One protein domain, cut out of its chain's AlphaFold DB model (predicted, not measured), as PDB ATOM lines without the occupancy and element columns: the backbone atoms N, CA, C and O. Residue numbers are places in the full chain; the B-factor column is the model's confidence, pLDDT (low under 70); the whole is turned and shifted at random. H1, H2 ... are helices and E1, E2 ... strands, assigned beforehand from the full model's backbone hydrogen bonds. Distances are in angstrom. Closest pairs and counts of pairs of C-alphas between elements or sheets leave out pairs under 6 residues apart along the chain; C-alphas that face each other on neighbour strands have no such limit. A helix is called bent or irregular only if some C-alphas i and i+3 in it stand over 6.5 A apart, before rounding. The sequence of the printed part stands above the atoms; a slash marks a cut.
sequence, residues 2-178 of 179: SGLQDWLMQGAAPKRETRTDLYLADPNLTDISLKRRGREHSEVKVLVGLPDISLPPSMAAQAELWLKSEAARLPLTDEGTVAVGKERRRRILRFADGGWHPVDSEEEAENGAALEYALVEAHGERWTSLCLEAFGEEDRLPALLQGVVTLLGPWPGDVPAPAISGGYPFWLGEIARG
ATOM      1  N   SER A   2     -57.970 -53.518  32.893       64.31
ATOM      2  CA  SER A   2     -57.176 -54.767  32.934       64.31
ATOM      3  C   SER A   2     -56.977 -55.392  31.547       64.31
ATOM      4  O   SER A   2     -55.864 -55.772  31.214       64.31
ATOM      5  N   GLY A   3     -58.007 -55.367  30.690       83.94
ATOM      6  CA  GLY A   3     -57.974 -56.021  29.374       83.94
ATOM      7  C   GLY A   3     -56.858 -55.560  28.427       83.94
ATOM      8  O   GLY A   3     -56.277 -56.396  27.748       83.94
ATOM      9  N   LEU A   4     -56.501 -54.268  28.407       87.38
ATOM     10  CA  LEU A   4     -55.415 -53.763  27.547       87.38
ATOM     11  C   LEU A   4     -54.048 -54.281  27.987       87.38
ATOM     12  O   LEU A   4     -53.213 -54.676  27.175       87.38
ATOM     13  N   GLN A   5     -53.817 -54.262  29.295       89.75
ATOM     14  CA  GLN A   5     -52.576 -54.754  29.855       89.75
ATOM     15  C   GLN A   5     -52.481 -56.275  29.715       89.75
ATOM     16  O   GLN A   5     -51.414 -56.774  29.375       89.75
ATOM     17  N   ASP A   6     -53.572 -56.998  29.964       88.88
ATOM     18  CA  ASP A   6     -53.618 -58.455  29.834       88.88
ATOM     19  C   ASP A   6     -53.378 -58.877  28.378       88.88
ATOM     20  O   ASP A   6     -52.569 -59.769  28.129       88.88
ATOM     21  N   TRP A   7     -53.983 -58.164  27.422       91.06
ATOM     22  CA  TRP A   7     -53.729 -58.316  25.987       91.06
ATOM     23  C   TRP A   7     -52.244 -58.134  25.652       91.06
ATOM     24  O   TRP A   7     -51.626 -59.012  25.052       91.06
ATOM     25  N   LEU A   8     -51.630 -57.037  26.107       91.94
ATOM     26  CA  LEU A   8     -50.228 -56.752  25.800       91.94
ATOM     27  C   LEU A   8     -49.267 -57.755  26.465       91.94
ATOM     28  O   LEU A   8     -48.240 -58.119  25.891       91.94
ATOM     29  N   MET A   9     -49.603 -58.218  27.672       91.69
ATOM     30  CA  MET A   9     -48.741 -59.055  28.515       91.69
ATOM     31  C   MET A   9     -49.021 -60.561  28.398       91.69
ATOM     32  O   MET A   9     -48.400 -61.352  29.106       91.69
ATOM     33  N   GLN A  10     -49.868 -61.001  27.463       88.00
ATOM     34  CA  GLN A  10     -50.215 -62.419  27.290       88.00
ATOM     35  C   GLN A  10     -49.003 -63.319  26.975       88.00
ATOM     36  O   GLN A  10     -48.247 -63.040  26.052       88.00
ATOM     37  N   GLY A  11     -48.807 -64.424  27.698       78.94
ATOM     38  CA  GLY A  11     -47.802 -65.443  27.347       78.94
ATOM     39  C   GLY A  11     -46.423 -65.338  28.017       78.94
ATOM     40  O   GLY A  11     -45.607 -66.229  27.807       78.94
ATOM     41  N   ALA A  12     -46.150 -64.328  28.853       74.94
ATOM     42  CA  ALA A  12     -45.009 -64.346  29.785       74.94
ATOM     43  C   ALA A  12     -45.199 -63.340  30.931       74.94
ATOM     44  O   ALA A  12     -45.905 -62.345  30.779       74.94
ATOM     45  N   ALA A  13     -44.532 -63.567  32.067       82.00
ATOM     46  CA  ALA A  13     -44.521 -62.603  33.164       82.00
ATOM     47  C   ALA A  13     -43.701 -61.356  32.771       82.00
ATOM     48  O   ALA A  13     -42.536 -61.496  32.399       82.00
ATOM     49  N   PRO A  14     -44.262 -60.136  32.849       89.19
ATOM     50  CA  PRO A  14     -43.520 -58.940  32.479       89.19
ATOM     51  C   PRO A  14     -42.509 -58.537  33.548       89.19
ATOM     52  O   PRO A  14     -42.781 -58.623  34.751       89.19
ATOM     53  N   LYS A  15     -41.383 -57.973  33.108       92.69
ATOM     54  CA  LYS A  15     -40.444 -57.275  33.985       92.69
ATOM     55  C   LYS A  15     -41.044 -55.950  34.428       92.69
ATOM     56  O   LYS A  15     -41.615 -55.212  33.623       92.69
ATOM     57  N   ARG A  16     -40.925 -55.663  35.722       94.94
ATOM     58  CA  ARG A  16     -41.406 -54.428  36.342       94.94
ATOM     59  C   ARG A  16     -40.232 -53.518  36.637       94.94
ATOM     60  O   ARG A  16     -39.210 -53.979  37.133       94.94
ATOM     61  N   GLU A  17     -40.403 -52.237  36.366       95.25
ATOM     62  CA  GLU A  17     -39.398 -51.226  36.672       95.25
ATOM     63  C   GLU A  17     -40.085 -49.912  37.026       95.25
ATOM     64  O   GLU A  17     -41.011 -49.489  36.330       95.25
ATOM     65  N   THR A  18     -39.594 -49.263  38.079       96.19
ATOM     66  CA  THR A  18     -39.973 -47.899  38.441       96.19
ATOM     67  C   THR A  18     -38.733 -47.027  38.388       96.19
ATOM     68  O   THR A  18     -37.727 -47.353  39.018       96.19
ATOM     69  N   ARG A  19     -38.791 -45.928  37.637       94.50
ATOM     70  CA  ARG A  19     -37.683 -44.975  37.533       94.50
ATOM     71  C   ARG A  19     -38.153 -43.585  37.123       94.50
ATOM     72  O   ARG A  19     -39.276 -43.426  36.655       94.50
ATOM     73  N   THR A  20     -37.245 -42.622  37.217       94.81
ATOM     74  CA  THR A  20     -37.408 -41.279  36.659       94.81
ATOM     75  C   THR A  20     -36.243 -40.988  35.724       94.81
ATOM     76  O   THR A  20     -35.084 -41.154  36.106       94.81
ATOM     77  N   ASP A  21     -36.560 -40.563  34.506       93.94
ATOM     78  CA  ASP A  21     -35.598 -40.112  33.500       93.94
ATOM     79  C   ASP A  21     -35.808 -38.597  33.272       93.94
ATOM     80  O   ASP A  21     -36.920 -38.093  33.438       93.94
ATOM     81  N   LEU A  22     -34.759 -37.862  32.898       93.81
ATOM     82  CA  LEU A  22     -34.868 -36.457  32.479       93.81
ATOM     83  C   LEU A  22     -34.883 -36.390  30.959       93.81
ATOM     84  O   LEU A  22     -33.965 -36.915  30.334       93.81
ATOM     85  N   TYR A  23     -35.882 -35.744  30.374       94.62
ATOM     86  CA  TYR A  23     -36.012 -35.569  28.927       94.62
ATOM     87  C   TYR A  23     -35.803 -34.112  28.547       94.62
ATOM     88  O   TYR A  23     -36.284 -33.235  29.257       94.62
ATOM     89  N   LEU A  24     -35.138 -33.854  27.422       92.75
ATOM     90  CA  LEU A  24     -35.211 -32.552  26.762       92.75
ATOM     91  C   LEU A  24     -36.678 -32.265  26.419       92.75
ATOM     92  O   LEU A  24     -37.347 -33.102  25.813       92.75
ATOM     93  N   ALA A  25     -37.157 -31.096  26.821       91.50
ATOM     94  CA  ALA A  25     -38.522 -30.645  26.606       91.50
ATOM     95  C   ALA A  25     -38.501 -29.348  25.794       91.50
ATOM     96  O   ALA A  25     -38.711 -28.257  26.321       91.50
ATOM     97  N   ASP A  26     -38.215 -29.480  24.500       90.94
ATOM     98  CA  ASP A  26     -38.414 -28.410  23.528       90.94
ATOM     99  C   ASP A  26     -39.648 -28.758  22.686       90.94
ATOM    100  O   ASP A  26     -39.607 -29.736  21.935       90.94
ATOM    101  N   PRO A  27     -40.750 -27.994  22.781       89.38
ATOM    102  CA  PRO A  27     -41.968 -28.308  22.045       89.38
ATOM    103  C   PRO A  27     -41.769 -28.268  20.523       89.38
ATOM    104  O   PRO A  27     -42.563 -28.855  19.789       89.38
ATOM    105  N   ASN A  28     -40.733 -27.591  20.023       90.75
ATOM    106  CA  ASN A  28     -40.443 -27.500  18.593       90.75
ATOM    107  C   ASN A  28     -39.586 -28.666  18.076       90.75
ATOM    108  O   ASN A  28     -39.456 -28.810  16.863       90.75
ATOM    109  N   LEU A  29     -39.019 -29.487  18.965       92.56
ATOM    110  CA  LEU A  29     -38.215 -30.655  18.612       92.56
ATOM    111  C   LEU A  29     -39.030 -31.925  18.840       92.56
ATOM    112  O   LEU A  29     -38.979 -32.535  19.905       92.56
ATOM    113  N   THR A  30     -39.803 -32.323  17.831       94.19
ATOM    114  CA  THR A  30     -40.659 -33.520  17.888       94.19
ATOM    115  C   THR A  30     -39.986 -34.773  17.321       94.19
ATOM    116  O   THR A  30     -40.446 -35.883  17.568       94.19
ATOM    117  N   ASP A  31     -38.883 -34.607  16.594       96.19
ATOM    118  CA  ASP A  31     -38.145 -35.641  15.865       96.19
ATOM    119  C   ASP A  31     -36.845 -36.072  16.565       96.19
ATOM    120  O   ASP A  31     -36.198 -37.027  16.137       96.19
ATOM    121  N   ILE A  32     -36.465 -35.416  17.664       94.75
ATOM    122  CA  ILE A  32     -35.280 -35.754  18.457       94.75
ATOM    123  C   ILE A  32     -35.692 -35.975  19.909       94.75
ATOM    124  O   ILE A  32     -36.140 -35.068  20.603       94.75
ATOM    125  N   SER A  33     -35.478 -37.191  20.402       94.31
ATOM    126  CA  SER A  33     -35.604 -37.521  21.818       94.31
ATOM    127  C   SER A  33     -34.223 -37.558  22.450       94.31
ATOM    128  O   SER A  33     -33.390 -38.389  22.093       94.31
ATOM    129  N   LEU A  34     -33.989 -36.685  23.421       93.56
ATOM    130  CA  LEU A  34     -32.792 -36.723  24.247       93.56
ATOM    131  C   LEU A  34     -33.211 -36.959  25.691       93.56
ATOM    132  O   LEU A  34     -34.000 -36.193  26.245       93.56
ATOM    133  N   LYS A  35     -32.676 -38.013  26.307       93.19
ATOM    134  CA  LYS A  35     -32.923 -38.299  27.720       93.19
ATOM    135  C   LYS A  35     -31.660 -38.667  28.474       93.19
ATOM    136  O   LYS A  35     -30.750 -39.291  27.931       93.19
ATOM    137  N   ARG A  36     -31.653 -38.354  29.766       91.69
ATOM    138  CA  ARG A  36     -30.658 -38.796  30.739       91.69
ATOM    139  C   ARG A  36     -31.307 -39.723  31.759       91.69
ATOM    140  O   ARG A  36     -32.302 -39.370  32.390       91.69
ATOM    141  N   ARG A  37     -30.689 -40.887  31.959       89.19
ATOM    142  CA  ARG A  37     -31.018 -41.839  33.021       89.19
ATOM    143  C   ARG A  37     -29.947 -41.780  34.101       89.19
ATOM    144  O   ARG A  37     -28.778 -42.084  33.852       89.19
ATOM    145  N   GLY A  38     -30.345 -41.421  35.318       84.69
ATOM    146  CA  GLY A  38     -29.396 -41.219  36.412       84.69
ATOM    147  C   GLY A  38     -28.348 -40.154  36.063       84.69
ATOM    148  O   GLY A  38     -28.674 -39.132  35.467       84.69
ATOM    149  N   ARG A  39     -27.086 -40.374  36.448       80.25
ATOM    150  CA  ARG A  39     -25.984 -39.420  36.194       80.25
ATOM    151  C   ARG A  39     -25.082 -39.788  35.015       80.25
ATOM    152  O   ARG A  39     -24.393 -38.909  34.501       80.25
ATOM    153  N   GLU A  40     -25.120 -41.048  34.586       79.62
ATOM    154  CA  GLU A  40     -24.073 -41.638  33.740       79.62
ATOM    155  C   GLU A  40     -24.536 -41.978  32.319       79.62
ATOM    156  O   GLU A  40     -23.711 -42.054  31.413       79.62
ATOM    157  N   HIS A  41     -25.843 -42.142  32.090       87.19
ATOM    158  CA  HIS A  41     -26.351 -42.633  30.810       87.19
ATOM    159  C   HIS A  41     -27.201 -41.581  30.110       87.19
ATOM    160  O   HIS A  41     -28.132 -41.022  30.692       87.19
ATOM    161  N   SER A  42     -26.889 -41.319  28.844       91.25
ATOM    162  CA  SER A  42     -27.706 -40.505  27.947       91.25
ATOM    163  C   SER A  42     -28.068 -41.313  26.709       91.25
ATOM    164  O   SER A  42     -27.264 -42.088  26.199       91.25
ATOM    165  N   GLU A  43     -29.290 -41.133  26.234       93.44
ATOM    166  CA  GLU A  43     -29.786 -41.766  25.019       93.44
ATOM    167  C   GLU A  43     -30.301 -40.675  24.090       93.44
ATOM    168  O   GLU A  43     -31.021 -39.772  24.526       93.44
ATOM    169  N   VAL A  44     -29.926 -40.786  22.820       93.62
ATOM    170  CA  VAL A  44     -30.452 -39.971  21.732       93.62
ATOM    171  C   VAL A  44     -31.250 -40.892  20.820       93.62
ATOM    172  O   VAL A  44     -30.742 -41.932  20.397       93.62
ATOM    173  N   LYS A  45     -32.484 -40.510  20.499       95.31
ATOM    174  CA  LYS A  45     -33.246 -41.100  19.402       95.31
ATOM    175  C   LYS A  45     -33.585 -40.023  18.382       95.31
ATOM    176  O   LYS A  45     -34.025 -38.946  18.773       95.31
ATOM    177  N   VAL A  46     -33.411 -40.328  17.102       96.81
ATOM    178  CA  VAL A  46     -33.802 -39.451  15.990       96.81
ATOM    179  C   VAL A  46     -34.846 -40.164  15.142       96.81
ATOM    180  O   VAL A  46     -34.641 -41.319  14.770       96.81
ATOM    181  N   LEU A  47     -35.966 -39.501  14.868       97.12
ATOM    182  CA  LEU A  47     -37.016 -39.991  13.987       97.12
ATOM    183  C   LEU A  47     -36.513 -39.898  12.548       97.12
ATOM    184  O   LEU A  47     -36.186 -38.816  12.067       97.12
ATOM    185  N   VAL A  48     -36.440 -41.032  11.861       96.88
ATOM    186  CA  VAL A  48     -35.907 -41.114  10.490       96.88
ATOM    187  C   VAL A  48     -36.953 -41.551   9.471       96.88
ATOM    188  O   VAL A  48     -36.705 -41.486   8.270       96.88
ATOM    189  N   GLY A  49     -38.140 -41.965   9.919       96.25
ATOM    190  CA  GLY A  49     -39.216 -42.333   9.012       96.25
ATOM    191  C   GLY A  49     -40.525 -42.680   9.704       96.25
ATOM    192  O   GLY A  49     -40.585 -42.891  10.913       96.25
ATOM    193  N   LEU A  50     -41.573 -42.763   8.890       95.44
ATOM    194  CA  LEU A  50     -42.914 -43.194   9.273       95.44
ATOM    195  C   LEU A  50     -43.284 -44.380   8.375       95.44
ATOM    196  O   LEU A  50     -43.842 -44.171   7.296       95.44
ATOM    197  N   PRO A  51     -42.874 -45.611   8.732       93.25
ATOM    198  CA  PRO A  51     -43.138 -46.769   7.893       93.25
ATOM    199  C   PRO A  51     -44.644 -47.013   7.773       93.25
ATOM    200  O   PRO A  51     -45.392 -46.860   8.741       93.25
ATOM    201  N   ASP A  52     -45.073 -47.429   6.585       89.06
ATOM    202  CA  ASP A  52     -46.449 -47.856   6.350       89.06
ATOM    203  C   ASP A  52     -46.632 -49.278   6.899       89.06
ATOM    204  O   ASP A  52     -46.091 -50.249   6.365       89.06
ATOM    205  N   ILE A  53     -47.335 -49.381   8.024       90.38
ATOM    206  CA  ILE A  53     -47.627 -50.634   8.722       90.38
ATOM    207  C   ILE A  53     -49.140 -50.764   8.814       90.38
ATOM    208  O   ILE A  53     -49.833 -49.826   9.212       90.38
ATOM    209  N   SER A  54     -49.659 -51.954   8.519       90.31
ATOM    210  CA  SER A  54     -51.085 -52.234   8.628       90.31
ATOM    211  C   SER A  54     -51.479 -52.416  10.096       90.31
ATOM    212  O   SER A  54     -51.576 -53.538  10.608       90.31
ATOM    213  N   LEU A  55     -51.725 -51.297  10.776       88.88
ATOM    214  CA  LEU A  55     -52.256 -51.260  12.133       88.88
ATOM    215  C   LEU A  55     -53.795 -51.318  12.114       88.88
ATOM    216  O   LEU A  55     -54.428 -50.708  11.250       88.88
ATOM    217  N   PRO A  56     -54.434 -52.023  13.068       85.88
ATOM    218  CA  PRO A  56     -55.878 -51.948  13.250       85.88
ATOM    219  C   PRO A  56     -56.339 -50.488  13.401       85.88
ATOM    220  O   PRO A  56     -55.793 -49.783  14.252       85.88
ATOM    221  N   PRO A  57     -57.376 -50.028  12.672       86.75
ATOM    222  CA  PRO A  57     -57.860 -48.648  12.776       86.75
ATOM    223  C   PRO A  57     -58.227 -48.227  14.205       86.75
ATOM    224  O   PRO A  57     -58.075 -47.068  14.574       86.75
ATOM    225  N   SER A  58     -58.659 -49.182  15.035       86.62
ATOM    226  CA  SER A  58     -58.980 -48.972  16.449       86.62
ATOM    227  C   SER A  58     -57.773 -48.630  17.328       86.62
ATOM    228  O   SER A  58     -57.967 -48.086  18.408       86.62
ATOM    229  N   MET A  59     -56.545 -48.939  16.893       89.81
ATOM    230  CA  MET A  59     -55.336 -48.477  17.582       89.81
ATOM    231  C   MET A  59     -55.133 -46.971  17.405       89.81
ATOM    232  O   MET A  59     -54.510 -46.361  18.268       89.81
ATOM    233  N   ALA A  60     -55.640 -46.397  16.300       90.56
ATOM    234  CA  ALA A  60     -55.483 -44.991  15.921       90.56
ATOM    235  C   ALA A  60     -54.061 -44.463  16.200       90.56
ATOM    236  O   ALA A  60     -53.872 -43.424  16.831       90.56
ATOM    237  N   ALA A  61     -53.064 -45.237  15.759       91.69
ATOM    238  CA  ALA A  61     -51.654 -44.988  16.012       91.69
ATOM    239  C   ALA A  61     -50.849 -44.934  14.710       91.69
ATOM    240  O   ALA A  61     -51.242 -45.539  13.713       91.69
ATOM    241  N   GLN A  62     -49.712 -44.240  14.747       92.50
ATOM    242  CA  GLN A  62     -48.739 -44.180  13.657       92.50
ATOM    243  C   GLN A  62     -47.459 -44.914  14.071       92.50
ATOM    244  O   GLN A  62     -46.944 -44.710  15.169       92.50
ATOM    245  N   ALA A  63     -46.939 -45.768  13.190       95.31
ATOM    246  CA  ALA A  63     -45.624 -46.365  13.384       95.31
ATOM    247  C   ALA A  63     -44.528 -45.330  13.094       95.31
ATOM    248  O   ALA A  63     -44.612 -44.580  12.118       95.31
ATOM    249  N   GLU A  64     -43.486 -45.329  13.919       97.25
ATOM    250  CA  GLU A  64     -42.330 -44.441  13.814       97.25
ATOM    251  C   GLU A  64     -41.046 -45.275  13.735       97.25
ATOM    252  O   GLU A  64     -40.895 -46.267  14.453       97.25
ATOM    253  N   LEU A  65     -40.105 -44.861  12.885       97.06
ATOM    254  CA  LEU A  65     -38.777 -45.455  12.787       97.06
ATOM    255  C   LEU A  65     -37.752 -44.533  13.448       97.06
ATOM    256  O   LEU A  65     -37.540 -43.406  13.000       97.06
ATOM    257  N   TRP A  66     -37.095 -45.033  14.493       97.06
ATOM    258  CA  TRP A  66     -36.145 -44.269  15.295       97.06
ATOM    259  C   TRP A  66     -34.739 -44.856  15.207       97.06
ATOM    260  O   TRP A  66     -34.530 -46.029  15.513       97.06
ATOM    261  N   LEU A  67     -33.753 -44.014  14.902       95.25
ATOM    262  CA  LEU A  67     -32.345 -44.342  15.092       95.25
ATOM    263  C   LEU A  67     -31.966 -44.059  16.548       95.25
ATOM    264  O   LEU A  67     -31.996 -42.908  16.981       95.25
ATOM    265  N   LYS A  68     -31.613 -45.100  17.304       93.50
ATOM    266  CA  LYS A  68     -31.171 -44.991  18.700       93.50
ATOM    267  C   LYS A  68     -29.647 -45.017  18.766       93.50
ATOM    268  O   LYS A  68     -29.022 -45.957  18.287       93.50
ATOM    269  N   SER A  69     -29.066 -44.031  19.438       89.56
ATOM    270  CA  SER A  69     -27.660 -44.037  19.832       89.56
ATOM    271  C   SER A  69     -27.551 -43.914  21.341       89.56
ATOM    272  O   SER A  69     -28.175 -43.054  21.969       89.56
ATOM    273  N   GLU A  70     -26.690 -44.738  21.921       82.94
ATOM    274  CA  GLU A  70     -26.202 -44.499  23.271       82.94
ATOM    275  C   GLU A  70     -25.052 -43.503  23.163       82.94
ATOM    276  O   GLU A  70     -24.067 -43.739  22.465       82.94
ATOM    277  N   ALA A  71     -25.226 -42.334  23.769       71.12
ATOM    278  CA  ALA A  71     -24.204 -41.303  23.776       71.12
ATOM    279  C   ALA A  71     -23.500 -41.322  25.131       71.12
ATOM    280  O   ALA A  71     -24.140 -41.449  26.181       71.12
ATOM    281  N   ALA A  72     -22.180 -41.138  25.122       65.94
ATOM    282  CA  ALA A  72     -21.472 -40.810  26.349       65.94
ATOM    283  C   ALA A  72     -22.062 -39.514  26.935       65.94
ATOM    284  O   ALA A  72     -22.343 -38.571  26.195       65.94
ATOM    285  N   ARG A  73     -22.272 -39.520  28.257       71.94
ATOM    286  CA  ARG A  73     -22.782 -38.442  29.123       71.94
ATOM    287  C   ARG A  73     -22.995 -37.092  28.422       71.94
ATOM    288  O   ARG A  73     -22.094 -36.256  28.381       71.94
ATOM    289  N   LEU A  74     -24.214 -36.855  27.942       75.56
ATOM    290  CA  LEU A  74     -24.596 -35.537  27.447       75.56
ATOM    291  C   LEU A  74     -24.914 -34.632  28.649       75.56
ATOM    292  O   LEU A  74     -25.623 -35.060  29.570       75.56
ATOM    293  N   PRO A  75     -24.389 -33.394  28.689       72.25
ATOM    294  CA  PRO A  75     -24.611 -32.473  29.795       72.25
ATOM    295  C   PRO A  75     -26.005 -31.844  29.683       72.25
ATOM    296  O   PRO A  75     -26.141 -30.653  29.432       72.25
ATOM    297  N   LEU A  76     -27.054 -32.647  29.867       75.94
ATOM    298  CA  LEU A  76     -28.402 -32.120  30.053       75.94
ATOM    299  C   LEU A  76     -28.438 -31.312  31.355       75.94
ATOM    300  O   LEU A  76     -28.239 -31.858  32.444       75.94
ATOM    301  N   THR A  77     -28.630 -30.005  31.246       75.25
ATOM    302  CA  THR A  77     -28.933 -29.139  32.387       75.25
ATOM    303  C   THR A  77     -30.379 -29.344  32.815       75.25
ATOM    304  O   THR A  77     -31.182 -29.848  32.039       75.25
ATOM    305  N   ASP A  78     -30.725 -28.957  34.041       77.00
ATOM    306  CA  ASP A  78     -32.126 -29.012  34.477       77.00
ATOM    307  C   ASP A  78     -32.982 -28.013  33.672       77.00
ATOM    308  O   ASP A  78     -34.138 -28.290  33.352       77.00
ATOM    309  N   GLU A  79     -32.385 -26.893  33.246       82.56
ATOM    310  CA  GLU A  79     -32.987 -25.957  32.294       82.56
ATOM    311  C   GLU A  79     -33.285 -26.641  30.954       82.56
ATOM    312  O   GLU A  79     -32.404 -27.254  30.348       82.56
ATOM    313  N   GLY A  80     -34.536 -26.524  30.498       86.25
ATOM    314  CA  GLY A  80     -35.010 -27.135  29.254       86.25
ATOM    315  C   GLY A  80     -35.304 -28.633  29.354       86.25
ATOM    316  O   GLY A  80     -35.555 -29.260  28.328       86.25
ATOM    317  N   THR A  81     -35.285 -29.222  30.558       92.25
ATOM    318  CA  THR A  81     -35.643 -30.634  30.755       92.25
ATOM    319  C   THR A  81     -36.863 -30.829  31.640       92.25
ATOM    320  O   THR A  81     -37.204 -29.993  32.474       92.25
ATOM    321  N   VAL A  82     -37.521 -31.973  31.460       94.06
ATOM    322  CA  VAL A  82     -38.672 -32.412  32.247       94.06
ATOM    323  C   VAL A  82     -38.372 -33.772  32.856       94.06
ATOM    324  O   VAL A  82     -37.897 -34.692  32.183       94.06
ATOM    325  N   ALA A  83     -38.655 -33.901  34.151       94.56
ATOM    326  CA  ALA A  83     -38.623 -35.180  34.839       94.56
ATOM    327  C   ALA A  83     -39.843 -36.010  34.444       94.56
ATOM    328  O   ALA A  83     -40.982 -35.577  34.612       94.56
ATOM    329  N   VAL A  84     -39.581 -37.213  33.943       96.50
ATOM    330  CA  VAL A  84     -40.605 -38.167  33.538       96.50
ATOM    331  C   VAL A  84     -40.507 -39.392  34.436       96.50
ATOM    332  O   VAL A  84     -39.585 -40.206  34.312       96.50
ATOM    333  N   GLY A  85     -41.455 -39.506  35.363       97.25
ATOM    334  CA  GLY A  85     -41.637 -40.688  36.197       97.25
ATOM    335  C   GLY A  85     -42.280 -41.811  35.391       97.25
ATOM    336  O   GLY A  85     -43.188 -41.572  34.600       97.25
ATOM    337  N   LYS A  86     -41.816 -43.048  35.563       96.62
ATOM    338  CA  LYS A  86     -42.340 -44.214  34.853       96.62
ATOM    339  C   LYS A  86     -42.410 -45.429  35.771       96.62
ATOM    340  O   LYS A  86     -41.389 -45.861  36.299       96.62
ATOM    341  N   GLU A  87     -43.595 -46.024  35.880       97.38
ATOM    342  CA  GLU A  87     -43.807 -47.399  36.349       97.38
ATOM    343  C   GLU A  87     -44.196 -48.246  35.135       97.38
ATOM    344  O   GLU A  87     -45.284 -48.075  34.582       97.38
ATOM    345  N   ARG A  88     -43.318 -49.153  34.699       95.75
ATOM    346  CA  ARG A  88     -43.542 -49.957  33.492       95.75
ATOM    347  C   ARG A  88     -43.583 -51.453  33.745       95.75
ATOM    348  O   ARG A  88     -42.911 -51.984  34.628       95.75
ATOM    349  N   ARG A  89     -44.355 -52.128  32.895       95.81
ATOM    350  CA  ARG A  89     -44.380 -53.574  32.677       95.81
ATOM    351  C   ARG A  89     -43.906 -53.817  31.257       95.81
ATOM    352  O   ARG A  89     -44.509 -53.291  30.324       95.81
ATOM    353  N   ARG A  90     -42.827 -54.578  31.108       95.19
ATOM    354  CA  ARG A  90     -42.190 -54.815  29.817       95.19
ATOM    355  C   ARG A  90     -41.975 -56.297  29.569       95.19
ATOM    356  O   ARG A  90     -41.510 -57.010  30.457       95.19
ATOM    357  N   ARG A  91     -42.264 -56.739  28.348       94.81
ATOM    358  CA  ARG A  91     -41.857 -58.044  27.824       94.81
ATOM    359  C   ARG A  91     -40.966 -57.841  26.610       94.81
ATOM    360  O   ARG A  91     -41.252 -56.969  25.795       94.81
ATOM    361  N   ILE A  92     -39.933 -58.668  26.489       95.75
ATOM    362  CA  ILE A  92     -39.095 -58.749  25.296       95.75
ATOM    363  C   ILE A  92     -39.373 -60.080  24.601       95.75
ATOM    364  O   ILE A  92     -39.511 -61.120  25.249       95.75
ATOM    365  N   LEU A  93     -39.508 -60.028  23.284       96.19
ATOM    366  CA  LEU A  93     -39.682 -61.177  22.413       96.19
ATOM    367  C   LEU A  93     -38.525 -61.219  21.419       96.19
ATOM    368  O   LEU A  93     -38.222 -60.214  20.784       96.19
ATOM    369  N   ARG A  94     -37.926 -62.391  21.246       96.56
ATOM    370  CA  ARG A  94     -36.969 -62.698  20.184       96.56
ATOM    371  C   ARG A  94     -37.698 -63.362  19.024       96.56
ATOM    372  O   ARG A  94     -38.500 -64.268  19.260       96.56
ATOM    373  N   PHE A  95     -37.388 -62.966  17.794       96.50
ATOM    374  CA  PHE A  95     -37.841 -63.683  16.605       96.50
ATOM    375  C   PHE A  95     -36.754 -64.650  16.128       96.50
ATOM    376  O   PHE A  95     -35.699 -64.225  15.658       96.50
ATOM    377  N   ALA A  96     -36.999 -65.953  16.263       95.06
ATOM    378  CA  ALA A  96     -36.075 -67.017  15.870       95.06
ATOM    379  C   ALA A  96     -36.868 -68.227  15.360       95.06
ATOM    380  O   ALA A  96     -38.008 -68.422  15.765       95.06
ATOM    381  N   ASP A  97     -36.289 -69.012  14.448       93.25
ATOM    382  CA  ASP A  97     -36.898 -70.247  13.924       93.25
ATOM    383  C   ASP A  97     -38.334 -70.074  13.375       93.25
ATOM    384  O   ASP A  97     -39.159 -70.984  13.414       93.25
ATOM    385  N   GLY A  98     -38.644 -68.878  12.856       92.19
ATOM    386  CA  GLY A  98     -39.963 -68.528  12.317       92.19
ATOM    387  C   GLY A  98     -41.031 -68.205  13.371       92.19
ATOM    388  O   GLY A  98     -42.199 -68.060  13.010       92.19
ATOM    389  N   GLY A  99     -40.659 -68.079  14.648       94.25
ATOM    390  CA  GLY A  99     -41.576 -67.827  15.757       94.25
ATOM    391  C   GLY A  99     -41.092 -66.767  16.746       94.25
ATOM    392  O   GLY A  99     -39.940 -66.331  16.742       94.25
ATOM    393  N   TRP A 100     -42.014 -66.344  17.615       95.62
ATOM    394  CA  TRP A 100     -41.741 -65.417  18.711       95.62
ATOM    395  C   TRP A 100     -41.508 -66.174  20.015       95.62
ATOM    396  O   TRP A 100     -42.343 -66.975  20.434       95.62
ATOM    397  N   HIS A 101     -40.405 -65.863  20.690       94.62
ATOM    398  CA  HIS A 101     -40.010 -66.492  21.945       94.62
ATOM    399  C   HIS A 101     -39.762 -65.426  23.016       94.62
ATOM    400  O   HIS A 101     -39.056 -64.457  22.735       94.62
ATOM    401  N   PRO A 102     -40.309 -65.560  24.236       94.56
ATOM    402  CA  PRO A 102     -39.995 -64.632  25.314       94.56
ATOM    403  C   PRO A 102     -38.525 -64.763  25.720       94.56
ATOM    404  O   PRO A 102     -38.014 -65.874  25.849       94.56
ATOM    405  N   VAL A 103     -37.873 -63.623  25.932       94.50
ATOM    406  CA  VAL A 103     -36.495 -63.531  26.434       94.50
ATOM    407  C   VAL A 103     -36.412 -62.508  27.558       94.50
ATOM    408  O   VAL A 103     -37.317 -61.687  27.748       94.50
ATOM    409  N   ASP A 104     -35.331 -62.572  28.325       91.25
ATOM    410  CA  ASP A 104     -35.165 -61.743  29.508       91.25
ATOM    411  C   ASP A 104     -34.689 -60.322  29.167       91.25
ATOM    412  O   ASP A 104     -35.041 -59.369  29.877       91.25
ATOM    413  N   SER A 105     -33.935 -60.137  28.087       91.75
ATOM    414  CA  SER A 105     -33.384 -58.834  27.719       91.75
ATOM    415  C   SER A 105     -33.305 -58.617  26.203       91.75
ATOM    416  O   SER A 105     -33.508 -59.544  25.421       91.75
ATOM    417  N   GLU A 106     -33.073 -57.371  25.777       92.00
ATOM    418  CA  GLU A 106     -32.864 -57.049  24.353       92.00
ATOM    419  C   GLU A 106     -31.541 -57.627  23.841       92.00
ATOM    420  O   GLU A 106     -31.470 -58.055  22.700       92.00
ATOM    421  N   GLU A 107     -30.516 -57.707  24.694       92.00
ATOM    422  CA  GLU A 107     -29.193 -58.242  24.352       92.00
ATOM    423  C   GLU A 107     -29.232 -59.734  23.973       92.00
ATOM    424  O   GLU A 107     -28.353 -60.220  23.266       92.00
ATOM    425  N   GLU A 108     -30.261 -60.464  24.413       92.56
ATOM    426  CA  GLU A 108     -30.509 -61.863  24.041       92.56
ATOM    427  C   GLU A 108     -31.194 -62.023  22.668       92.56
ATOM    428  O   GLU A 108     -31.409 -63.149  22.202       92.56
ATOM    429  N   ALA A 109     -31.569 -60.916  22.020       92.44
ATOM    430  CA  ALA A 109     -32.291 -60.895  20.759       92.44
ATOM    431  C   ALA A 109     -31.600 -59.986  19.733       92.44
ATOM    432  O   ALA A 109     -31.650 -58.768  19.823       92.44
ATOM    433  N   GLU A 110     -31.033 -60.576  18.680       92.19
ATOM    434  CA  GLU A 110     -30.549 -59.799  17.526       92.19
ATOM    435  C   GLU A 110     -31.702 -59.106  16.791       92.19
ATOM    436  O   GLU A 110     -31.580 -57.978  16.331       92.19
ATOM    437  N   ASN A 111     -32.839 -59.799  16.698       95.94
ATOM    438  CA  ASN A 111     -34.075 -59.309  16.111       95.94
ATOM    439  C   ASN A 111     -35.222 -59.625  17.067       95.94
ATOM    440  O   ASN A 111     -35.408 -60.778  17.486       95.94
ATOM    441  N   GLY A 112     -35.999 -58.610  17.419       97.19
ATOM    442  CA  GLY A 112     -36.993 -58.761  18.461       97.19
ATOM    443  C   GLY A 112     -38.023 -57.652  18.511       97.19
ATOM    444  O   GLY A 112     -38.085 -56.766  17.660       97.19
ATOM    445  N   ALA A 113     -38.866 -57.746  19.531       97.19
ATOM    446  CA  ALA A 113     -39.851 -56.737  19.848       97.19
ATOM    447  C   ALA A 113     -39.988 -56.566  21.361       97.19
ATOM    448  O   ALA A 113     -40.035 -57.533  22.124       97.19
ATOM    449  N   ALA A 114     -40.085 -55.318  21.795       96.75
ATOM    450  CA  ALA A 114     -40.408 -54.933  23.149       96.75
ATOM    451  C   ALA A 114     -41.860 -54.462  23.227       96.75
ATOM    452  O   ALA A 114     -42.331 -53.663  22.420       96.75
ATOM    453  N   LEU A 115     -42.559 -54.947  24.243       96.56
ATOM    454  CA  LEU A 115     -43.956 -54.643  24.514       96.56
ATOM    455  C   LEU A 115     -44.018 -53.977  25.877       96.56
ATOM    456  O   LEU A 115     -43.593 -54.575  26.870       96.56
ATOM    457  N   GLU A 116     -44.504 -52.744  25.939       96.69
ATOM    458  CA  GLU A 116     -44.483 -51.945  27.160       96.69
ATOM    459  C   GLU A 116     -45.858 -51.359  27.476       96.69
ATOM    460  O   GLU A 116     -46.459 -50.664  26.662       96.69
ATOM    461  N   TYR A 117     -46.316 -51.605  28.703       96.12
ATOM    462  CA  TYR A 117     -47.388 -50.851  29.342       96.12
ATOM    463  C   TYR A 117     -46.767 -50.015  30.455       96.12
ATOM    464  O   TYR A 117     -46.078 -50.565  31.321       96.12
ATOM    465  N   ALA A 118     -47.016 -48.711  30.471       96.69
ATOM    466  CA  ALA A 118     -46.436 -47.819  31.461       96.69
ATOM    467  C   ALA A 118     -47.457 -46.831  32.023       96.69
ATOM    468  O   ALA A 118     -48.280 -46.286  31.294       96.69
ATOM    469  N   LEU A 119     -47.353 -46.569  33.322       97.31
ATOM    470  CA  LEU A 119     -47.893 -45.365  33.937       97.31
ATOM    471  C   LEU A 119     -46.775 -44.329  33.926       97.31
ATOM    472  O   LEU A 119     -45.684 -44.598  34.433       97.31
ATOM    473  N   VAL A 120     -47.035 -43.188  33.303       97.19
ATOM    474  CA  VAL A 120     -46.048 -42.135  33.067       97.19
ATOM    475  C   VAL A 120     -46.519 -40.864  33.754       97.19
ATOM    476  O   VAL A 120     -47.704 -40.552  33.714       97.19
ATOM    477  N   GLU A 121     -45.614 -40.149  34.406       97.19
ATOM    478  CA  GLU A 121     -45.901 -38.882  35.070       97.19
ATOM    479  C   GLU A 121     -44.963 -37.800  34.540       97.19
ATOM    480  O   GLU A 121     -43.747 -37.981  34.557       97.19
ATOM    481  N   ALA A 122     -45.527 -36.690  34.071       95.00
ATOM    482  CA  ALA A 122     -44.796 -35.496  33.653       95.00
ATOM    483  C   ALA A 122     -45.665 -34.263  33.920       95.00
ATOM    484  O   ALA A 122     -46.885 -34.337  33.812       95.00
ATOM    485  N   HIS A 123     -45.052 -33.141  34.305       90.50
ATOM    486  CA  HIS A 123     -45.766 -31.896  34.645       90.50
ATOM    487  C   HIS A 123     -46.894 -32.047  35.690       90.50
ATOM    488  O   HIS A 123     -47.835 -31.264  35.714       90.50
ATOM    489  N   GLY A 124     -46.793 -33.033  36.587       90.12
ATOM    490  CA  GLY A 124     -47.830 -33.315  37.589       90.12
ATOM    491  C   GLY A 124     -49.067 -34.028  37.033       90.12
ATOM    492  O   GLY A 124     -50.011 -34.278  37.781       90.12
ATOM    493  N   GLU A 125     -49.062 -34.394  35.752       93.75
ATOM    494  CA  GLU A 125     -50.106 -35.190  35.120       93.75
ATOM    495  C   GLU A 125     -49.691 -36.648  34.992       93.75
ATOM    496  O   GLU A 125     -48.525 -36.969  34.746       93.75
ATOM    497  N   ARG A 126     -50.672 -37.547  35.107       95.75
ATOM    498  CA  ARG A 126     -50.465 -38.990  34.999       95.75
ATOM    499  C   ARG A 126     -51.135 -39.547  33.753       95.75
ATOM    500  O   ARG A 126     -52.339 -39.410  33.562       95.75
ATOM    501  N   TRP A 127     -50.348 -40.272  32.976       95.75
ATOM    502  CA  TRP A 127     -50.701 -40.849  31.691       95.75
ATOM    503  C   TRP A 127     -50.563 -42.369  31.724       95.75
ATOM    504  O   TRP A 127     -49.790 -42.937  32.500       95.75
ATOM    505  N   THR A 128     -51.311 -43.039  30.852       95.06
ATOM    506  CA  THR A 128     -51.086 -44.448  30.518       95.06
ATOM    507  C   THR A 128     -50.512 -44.512  29.110       95.06
ATOM    508  O   THR A 128     -51.071 -43.925  28.193       95.06
ATOM    509  N   SER A 129     -49.409 -45.234  28.947       95.25
ATOM    510  CA  SER A 129     -48.693 -45.414  27.686       95.25
ATOM    511  C   SER A 129     -48.690 -46.887  27.300       95.25
ATOM    512  O   SER A 129     -48.459 -47.757  28.145       95.25
ATOM    513  N   LEU A 130     -48.857 -47.148  26.006       94.81
ATOM    514  CA  LEU A 130     -48.672 -48.453  25.382       94.81
ATOM    515  C   LEU A 130     -47.666 -48.316  24.241       94.81
ATOM    516  O   LEU A 130     -47.771 -47.389  23.447       94.81
ATOM    517  N   CYS A 131     -46.694 -49.221  24.167       95.88
ATOM    518  CA  CYS A 131     -45.678 -49.206  23.123       95.88
ATOM    519  C   CYS A 131     -45.388 -50.621  22.612       95.88
ATOM    520  O   CYS A 131     -45.230 -51.558  23.400       95.88
ATOM    521  N   LEU A 132     -45.314 -50.736  21.285       96.00
ATOM    522  CA  LEU A 132     -44.796 -51.881  20.547       96.00
ATOM    523  C   LEU A 132     -43.554 -51.386  19.800       96.00
ATOM    524  O   LEU A 132     -43.669 -50.533  18.926       96.00
ATOM    525  N   GLU A 133     -42.376 -51.890  20.147       97.00
ATOM    526  CA  GLU A 133     -41.110 -51.459  19.546       97.00
ATOM    527  C   GLU A 133     -40.409 -52.677  18.949       97.00
ATOM    528  O   GLU A 133     -39.992 -53.558  19.693       97.00
ATOM    529  N   ALA A 134     -40.286 -52.746  17.624       97.38
ATOM    530  CA  ALA A 134     -39.403 -53.712  16.977       97.38
ATOM    531  C   ALA A 134     -37.962 -53.181  16.970       97.38
ATOM    532  O   ALA A 134     -37.746 -51.980  16.810       97.38
ATOM    533  N   PHE A 135     -36.986 -54.071  17.125       96.81
ATOM    534  CA  PHE A 135     -35.560 -53.747  17.087       96.81
ATOM    535  C   PHE A 135     -34.774 -54.854  16.372       96.81
ATOM    536  O   PHE A 135     -35.220 -56.004  16.317       96.81
ATOM    537  N   GLY A 136     -33.610 -54.498  15.826       95.12
ATOM    538  CA  GLY A 136     -32.760 -55.388  15.036       95.12
ATOM    539  C   GLY A 136     -32.349 -54.763  13.706       95.12
ATOM    540  O   GLY A 136     -32.128 -53.554  13.630       95.12
ATOM    541  N   GLU A 137     -32.237 -55.591  12.670       92.94
ATOM    542  CA  GLU A 137     -31.837 -55.172  11.322       92.94
ATOM    543  C   GLU A 137     -32.915 -54.279  10.684       92.94
ATOM    544  O   GLU A 137     -34.105 -54.598  10.729       92.94
ATOM    545  N   GLU A 138     -32.502 -53.151  10.095       92.56
ATOM    546  CA  GLU A 138     -33.400 -52.093   9.601       92.56
ATOM    547  C   GLU A 138     -34.449 -52.613   8.606       92.56
ATOM    548  O   GLU A 138     -35.636 -52.303   8.722       92.56
ATOM    549  N   ASP A 139     -34.026 -53.458   7.667       93.88
ATOM    550  CA  ASP A 139     -34.867 -54.046   6.624       93.88
ATOM    551  C   ASP A 139     -35.925 -55.017   7.176       93.88
ATOM    552  O   ASP A 139     -36.924 -55.304   6.511       93.88
ATOM    553  N   ARG A 140     -35.751 -55.487   8.416       95.00
ATOM    554  CA  ARG A 140     -36.663 -56.422   9.083       95.00
ATOM    555  C   ARG A 140     -37.655 -55.747  10.016       95.00
ATOM    556  O   ARG A 140     -38.680 -56.359  10.327       95.00
ATOM    557  N   LEU A 141     -37.401 -54.511  10.449       96.00
ATOM    558  CA  LEU A 141     -38.226 -53.822  11.451       96.00
ATOM    559  C   LEU A 141     -39.718 -53.767  11.081       96.00
ATOM    560  O   LEU A 141     -40.532 -54.114  11.943       96.00
ATOM    561  N   PRO A 142     -40.120 -53.428   9.834       94.88
ATOM    562  CA  PRO A 142     -41.535 -53.417   9.463       94.88
ATOM    563  C   PRO A 142     -42.203 -54.787   9.622       94.88
ATOM    564  O   PRO A 142     -43.290 -54.898  10.193       94.88
ATOM    565  N   ALA A 143     -41.529 -55.850   9.173       94.81
ATOM    566  CA  ALA A 143     -42.045 -57.212   9.250       94.81
ATOM    567  C   ALA A 143     -42.122 -57.719  10.698       94.81
ATOM    568  O   ALA A 143     -43.093 -58.375  11.071       94.81
ATOM    569  N   LEU A 144     -41.129 -57.386  11.529       96.75
ATOM    570  CA  LEU A 144     -41.113 -57.720  12.953       96.75
ATOM    571  C   LEU A 144     -42.249 -57.014  13.705       96.75
ATOM    572  O   LEU A 144     -42.985 -57.661  14.451       96.75
ATOM    573  N   LEU A 145     -42.445 -55.715  13.473       96.25
ATOM    574  CA  LEU A 145     -43.527 -54.963  14.106       96.25
ATOM    575  C   LEU A 145     -44.898 -55.510  13.690       96.25
ATOM    576  O   LEU A 145     -45.737 -55.790  14.550       96.25
ATOM    577  N   GLN A 146     -45.100 -55.752  12.389       95.06
ATOM    578  CA  GLN A 146     -46.325 -56.367  11.879       95.06
ATOM    579  C   GLN A 146     -46.553 -57.757  12.489       95.06
ATOM    580  O   GLN A 146     -47.667 -58.071  12.909       95.06
ATOM    581  N   GLY A 147     -45.498 -58.571  12.590       95.19
ATOM    582  CA  GLY A 147     -45.547 -59.901  13.186       95.19
ATOM    583  C   GLY A 147     -45.959 -59.880  14.657       95.19
ATOM    584  O   GLY A 147     -46.721 -60.748  15.082       95.19
ATOM    585  N   VAL A 148     -45.518 -58.882  15.431       94.81
ATOM    586  CA  VAL A 148     -45.943 -58.725  16.831       94.81
ATOM    587  C   VAL A 148     -47.402 -58.281  16.934       94.81
ATOM    588  O   VAL A 148     -48.130 -58.791  17.783       94.81
ATOM    589  N   VAL A 149     -47.860 -57.388  16.052       93.12
ATOM    590  CA  VAL A 149     -49.274 -56.979  15.992       93.12
ATOM    591  C   VAL A 149     -50.158 -58.190  15.676       93.12
ATOM    592  O   VAL A 149     -51.166 -58.406  16.345       93.12
ATOM    593  N   THR A 150     -49.749 -59.035  14.725       93.31
ATOM    594  CA  THR A 150     -50.449 -60.288  14.406       93.31
ATOM    595  C   THR A 150     -50.437 -61.274  15.575       93.31
ATOM    596  O   THR A 150     -51.465 -61.886  15.853       93.31
ATOM    597  N   LEU A 151     -49.311 -61.411  16.286       93.56
ATOM    598  CA  LEU A 151     -49.188 -62.283  17.460       93.56
ATOM    599  C   LEU A 151     -50.156 -61.891  18.584       93.56
ATOM    600  O   LEU A 151     -50.734 -62.764  19.233       93.56
ATOM    601  N   LEU A 152     -50.305 -60.591  18.849       92.31
ATOM    602  CA  LEU A 152     -51.206 -60.096  19.892       92.31
ATOM    603  C   LEU A 152     -52.684 -60.276  19.515       92.31
ATOM    604  O   LEU A 152     -53.544 -60.337  20.392       92.31
ATOM    605  N   GLY A 153     -52.977 -60.429  18.223       91.25
ATOM    606  CA  GLY A 153     -54.325 -60.647  17.726       91.25
ATOM    607  C   GLY A 153     -55.172 -59.369  17.760       91.25
ATOM    608  O   GLY A 153     -54.636 -58.260  17.685       91.25
ATOM    609  N   PRO A 154     -56.509 -59.491  17.813       90.44
ATOM    610  CA  PRO A 154     -57.399 -58.343  17.689       90.44
ATOM    611  C   PRO A 154     -57.223 -57.357  18.847       90.44
ATOM    612  O   PRO A 154     -57.035 -57.755  19.997       90.44
ATOM    613  N   TRP A 155     -57.336 -56.064  18.534       89.12
ATOM    614  CA  TRP A 155     -57.341 -55.004  19.539       89.12
ATOM    615  C   TRP A 155     -58.506 -55.202  20.526       89.12
ATOM    616  O   TRP A 155     -59.626 -55.486  20.087       89.12
ATOM    617  N   PRO A 156     -58.286 -55.049  21.842       89.12
ATOM    618  CA  PRO A 156     -59.352 -55.169  22.834       89.12
ATOM    619  C   PRO A 156     -60.435 -54.097  22.617       89.12
ATOM    620  O   PRO A 156     -60.148 -52.902  22.616       89.12
ATOM    621  N   GLY A 157     -61.691 -54.528  22.446       79.62
ATOM    622  CA  GLY A 157     -62.798 -53.684  21.964       79.62
ATOM    623  C   GLY A 157     -63.216 -52.511  22.862       79.62
ATOM    624  O   GLY A 157     -63.802 -51.559  22.359       79.62
ATOM    625  N   ASP A 158     -62.872 -52.537  24.152       83.44
ATOM    626  CA  ASP A 158     -63.255 -51.499  25.128       83.44
ATOM    627  C   ASP A 158     -62.152 -50.453  25.372       83.44
ATOM    628  O   ASP A 158     -62.191 -49.705  26.353       83.44
ATOM    629  N   VAL A 159     -61.117 -50.433  24.530       86.12
ATOM    630  CA  VAL A 159     -59.990 -49.511  24.688       86.12
ATOM    631  C   VAL A 159     -60.211 -48.275  23.820       86.12
ATOM    632  O   VAL A 159     -60.293 -48.413  22.597       86.12
ATOM    633  N   PRO A 160     -60.309 -47.075  24.426       86.75
ATOM    634  CA  PRO A 160     -60.485 -45.846  23.669       86.75
ATOM    635  C   PRO A 160     -59.268 -45.581  22.781       86.75
ATOM    636  O   PRO A 160     -58.156 -46.027  23.082       86.75
ATOM    637  N   ALA A 161     -59.480 -44.810  21.716       89.19
ATOM    638  CA  ALA A 161     -58.380 -44.280  20.927       89.19
ATOM    639  C   ALA A 161     -57.413 -43.491  21.835       89.19
ATOM    640  O   ALA A 161     -57.866 -42.835  22.784       89.19
ATOM    641  N   PRO A 162     -56.097 -43.552  21.581       92.00
ATOM    642  CA  PRO A 162     -55.140 -42.762  22.332       92.00
ATOM    643  C   PRO A 162     -55.434 -41.270  22.143       92.00
ATOM    644  O   PRO A 162     -55.713 -40.819  21.035       92.00
ATOM    645  N   ALA A 163     -55.325 -40.494  23.223       93.75
ATOM    646  CA  ALA A 163     -55.375 -39.035  23.125       93.75
ATOM    647  C   ALA A 163     -54.211 -38.490  22.276       93.75
ATOM    648  O   ALA A 163     -54.335 -37.444  21.651       93.75
ATOM    649  N   ILE A 164     -53.078 -39.205  22.271       94.62
ATOM    650  CA  ILE A 164     -51.837 -38.836  21.586       94.62
ATOM    651  C   ILE A 164     -51.173 -40.109  21.077       94.62
ATOM    652  O   ILE A 164     -50.999 -41.063  21.840       94.62
ATOM    653  N   SER A 165     -50.752 -40.108  19.815       94.38
ATOM    654  CA  SER A 165     -49.907 -41.152  19.243       94.38
ATOM    655  C   SER A 165     -48.603 -40.538  18.750       94.38
ATOM    656  O   SER A 165     -48.625 -39.612  17.946       94.38
ATOM    657  N   GLY A 166     -47.485 -41.044  19.263       94.94
ATOM    658  CA  GLY A 166     -46.145 -40.634  18.861       94.94
ATOM    659  C   GLY A 166     -45.119 -40.846  19.968       94.94
ATOM    660  O   GLY A 166     -45.448 -41.256  21.088       94.94
ATOM    661  N   GLY A 167     -43.861 -40.566  19.647       95.00
ATOM    662  CA  GLY A 167     -42.756 -40.631  20.596       95.00
ATOM    663  C   GLY A 167     -42.853 -39.611  21.740       95.00
ATOM    664  O   GLY A 167     -43.603 -38.635  21.703       95.00
ATOM    665  N   TYR A 168     -42.011 -39.804  22.761       95.44
ATOM    666  CA  TYR A 168     -41.868 -38.879  23.894       95.44
ATOM    667  C   TYR A 168     -41.678 -37.401  23.510       95.44
ATOM    668  O   TYR A 168     -42.338 -36.583  24.139       95.44
ATOM    669  N   PRO A 169     -40.820 -37.016  22.540       95.75
ATOM    670  CA  PRO A 169     -40.655 -35.601  22.195       95.75
ATOM    671  C   PRO A 169     -41.953 -34.959  21.684       95.75
ATOM    672  O   PRO A 169     -42.302 -33.863  22.116       95.75
ATOM    673  N   PHE A 170     -42.723 -35.669  20.851       95.88
ATOM    674  CA  PHE A 170     -44.040 -35.208  20.410       95.88
ATOM    675  C   PHE A 170     -45.013 -35.071  21.588       95.88
ATOM    676  O   PHE A 170     -45.576 -34.001  21.798       95.88
ATOM    677  N   TRP A 171     -45.139 -36.116  22.414       95.62
ATOM    678  CA  TRP A 171     -45.988 -36.097  23.610       95.62
ATOM    679  C   TRP A 171     -45.650 -34.947  24.572       95.62
ATOM    680  O   TRP A 171     -46.549 -34.231  25.006       95.62
ATOM    681  N   LEU A 172     -44.364 -34.739  24.875       95.31
ATOM    682  CA  LEU A 172     -43.895 -33.659  25.747       95.31
ATOM    683  C   LEU A 172     -44.217 -32.276  25.167       95.31
ATOM    684  O   LEU A 172     -44.579 -31.366  25.914       95.31
ATOM    685  N   GLY A 173     -44.114 -32.116  23.846       93.62
ATOM    686  CA  GLY A 173     -44.505 -30.885  23.167       93.62
ATOM    687  C   GLY A 173     -46.000 -30.593  23.288       93.62
ATOM    688  O   GLY A 173     -46.376 -29.451  23.547       93.62
ATOM    689  N   GLU A 174     -46.846 -31.613  23.157       93.06
ATOM    690  CA  GLU A 174     -48.299 -31.450  23.241       93.06
ATOM    691  C   GLU A 174     -48.781 -31.136  24.666       93.06
ATOM    692  O   GLU A 174     -49.550 -30.190  24.854       93.06
ATOM    693  N   ILE A 175     -48.258 -31.826  25.689       92.19
ATOM    694  CA  ILE A 175     -48.612 -31.513  27.087       92.19
ATOM    695  C   ILE A 175     -48.110 -30.122  27.501       92.19
ATOM    696  O   ILE A 175     -48.778 -29.429  28.262       92.19
ATOM    697  N   ALA A 176     -46.968 -29.662  26.972       88.12
ATOM    698  CA  ALA A 176     -46.453 -28.319  27.248       88.12
ATOM    699  C   ALA A 176     -47.310 -27.213  26.608       88.12
ATOM    700  O   ALA A 176     -47.376 -26.099  27.130       88.12
ATOM    701  N   ARG A 177     -47.979 -27.513  25.487       85.81
ATOM    702  CA  ARG A 177     -48.957 -26.621  24.841       85.81
ATOM    703  C   ARG A 177     -50.333 -26.661  25.506       85.81
ATOM    704  O   ARG A 177     -51.157 -25.800  25.208       85.81
ATOM    705  N   GLY A 178     -50.541 -27.594  26.433       73.81
ATOM    706  CA  GLY A 178     -51.721 -27.663  27.283       73.81
ATOM    707  C   GLY A 178     -52.927 -28.359  26.668       73.81
ATOM    708  O   GLY A 178     -54.022 -27.981  27.061       73.81
TER     709      GLY A 178
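AT A GLANCE: This is residues 2 to 178 of the 179 residues of an uncharacterized protein of Pacificimonas flava (UniProt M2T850). Picture one strongly twisted sheet of eight strands bent into a deep, open trough: E5, E7 and E8 make one wall, and E1 leads over into the other, E2, E3 and E4. H2 and H3 pack on the same face near its two ends, H1 lies over E7, and the long links 50 to 64 and 153 to 167 carry no named element. The printed part has 177 residues with three named helices and eight named strands; along the chain H1 comes first, then the strands E1 to E8, then H2 and H3; the sheet is branched at E5, which has E1, E6 and E7 as neighbours, its neighbour pairs are antiparallel, and the class is mixed, helices and strands. The whole is compact, radius of gyration of the C-alphas 16.2 A, rounded, 47 by 36 by 30 A.

HOW THE PARTS SIT: Start at E5, residues 81 to 96, which bends by 76 degrees at residue 85. On one side of it find E1, residues 15 to 24 (N 19 and O 86, 2.9 A), and E6, residues 99 to 103 (N 94 and O 101, 2.8 A), a hairpin with E5. On the other side is E7, residues 112 to 122, with N 89 and O 117 2.8 A apart; E7 and E8, residues 125 to 135, form a hairpin (N 118 and O 129, 2.9 A). From E1 go on through the meander, each strand the antiparallel neighbour of the one before: E2, residues 32 to 37 (N 22 and O 36, 2.9 A), E3, residues 41 to 49 (N 35 and O 43, 3.0 A), and E4, residues 65 to 72 (N 46 and O 67, 2.9 A). H2, residues 138 to 152, is on the sheet, closest to E8 at the C-alphas of Leu 145 and Ala 134, 5.2 A. H3, residues 168 to 177, is on the same face, closest to E2 at the C-alphas of Pro 169 and Ser 33, 5.4 A. H1, residues 2 to 9, is over E7 at a height over the sheet of 9.7 A and runs along it, 7 degrees on the local plane. In H1 and H3 every O i to N i+4 pair is within hydrogen-bond range, in H2 9 of 11.

IN THESE COORDINATES: Find C-alpha 2 at (-57.176, -54.767, 32.934), where H1 begins. E5 runs 39.3 A, from C-alpha 81 at (-35.643, -30.634, 30.755) to C-alpha 96; E8 spans 29.7 A, E7 28.9 A, E1 26.3 A, E3 25.3 A and E4 22.5 A. H2 spans 22.1 A and is irregular: C-alphas 139 and 142 are 7.3 A apart. H3 ends at C-alpha 177, (-48.957, -26.621, 24.841).

THE WHOLE: The two C-alphas farthest apart, those of Glu 79 and Asp 97, are 48.1 A apart. The printed part has no cut; the links E3 to E4 and H2 to H3 are long. Mean pLDDT of the printed part is 91.5, with residues 2 and 72 under 70.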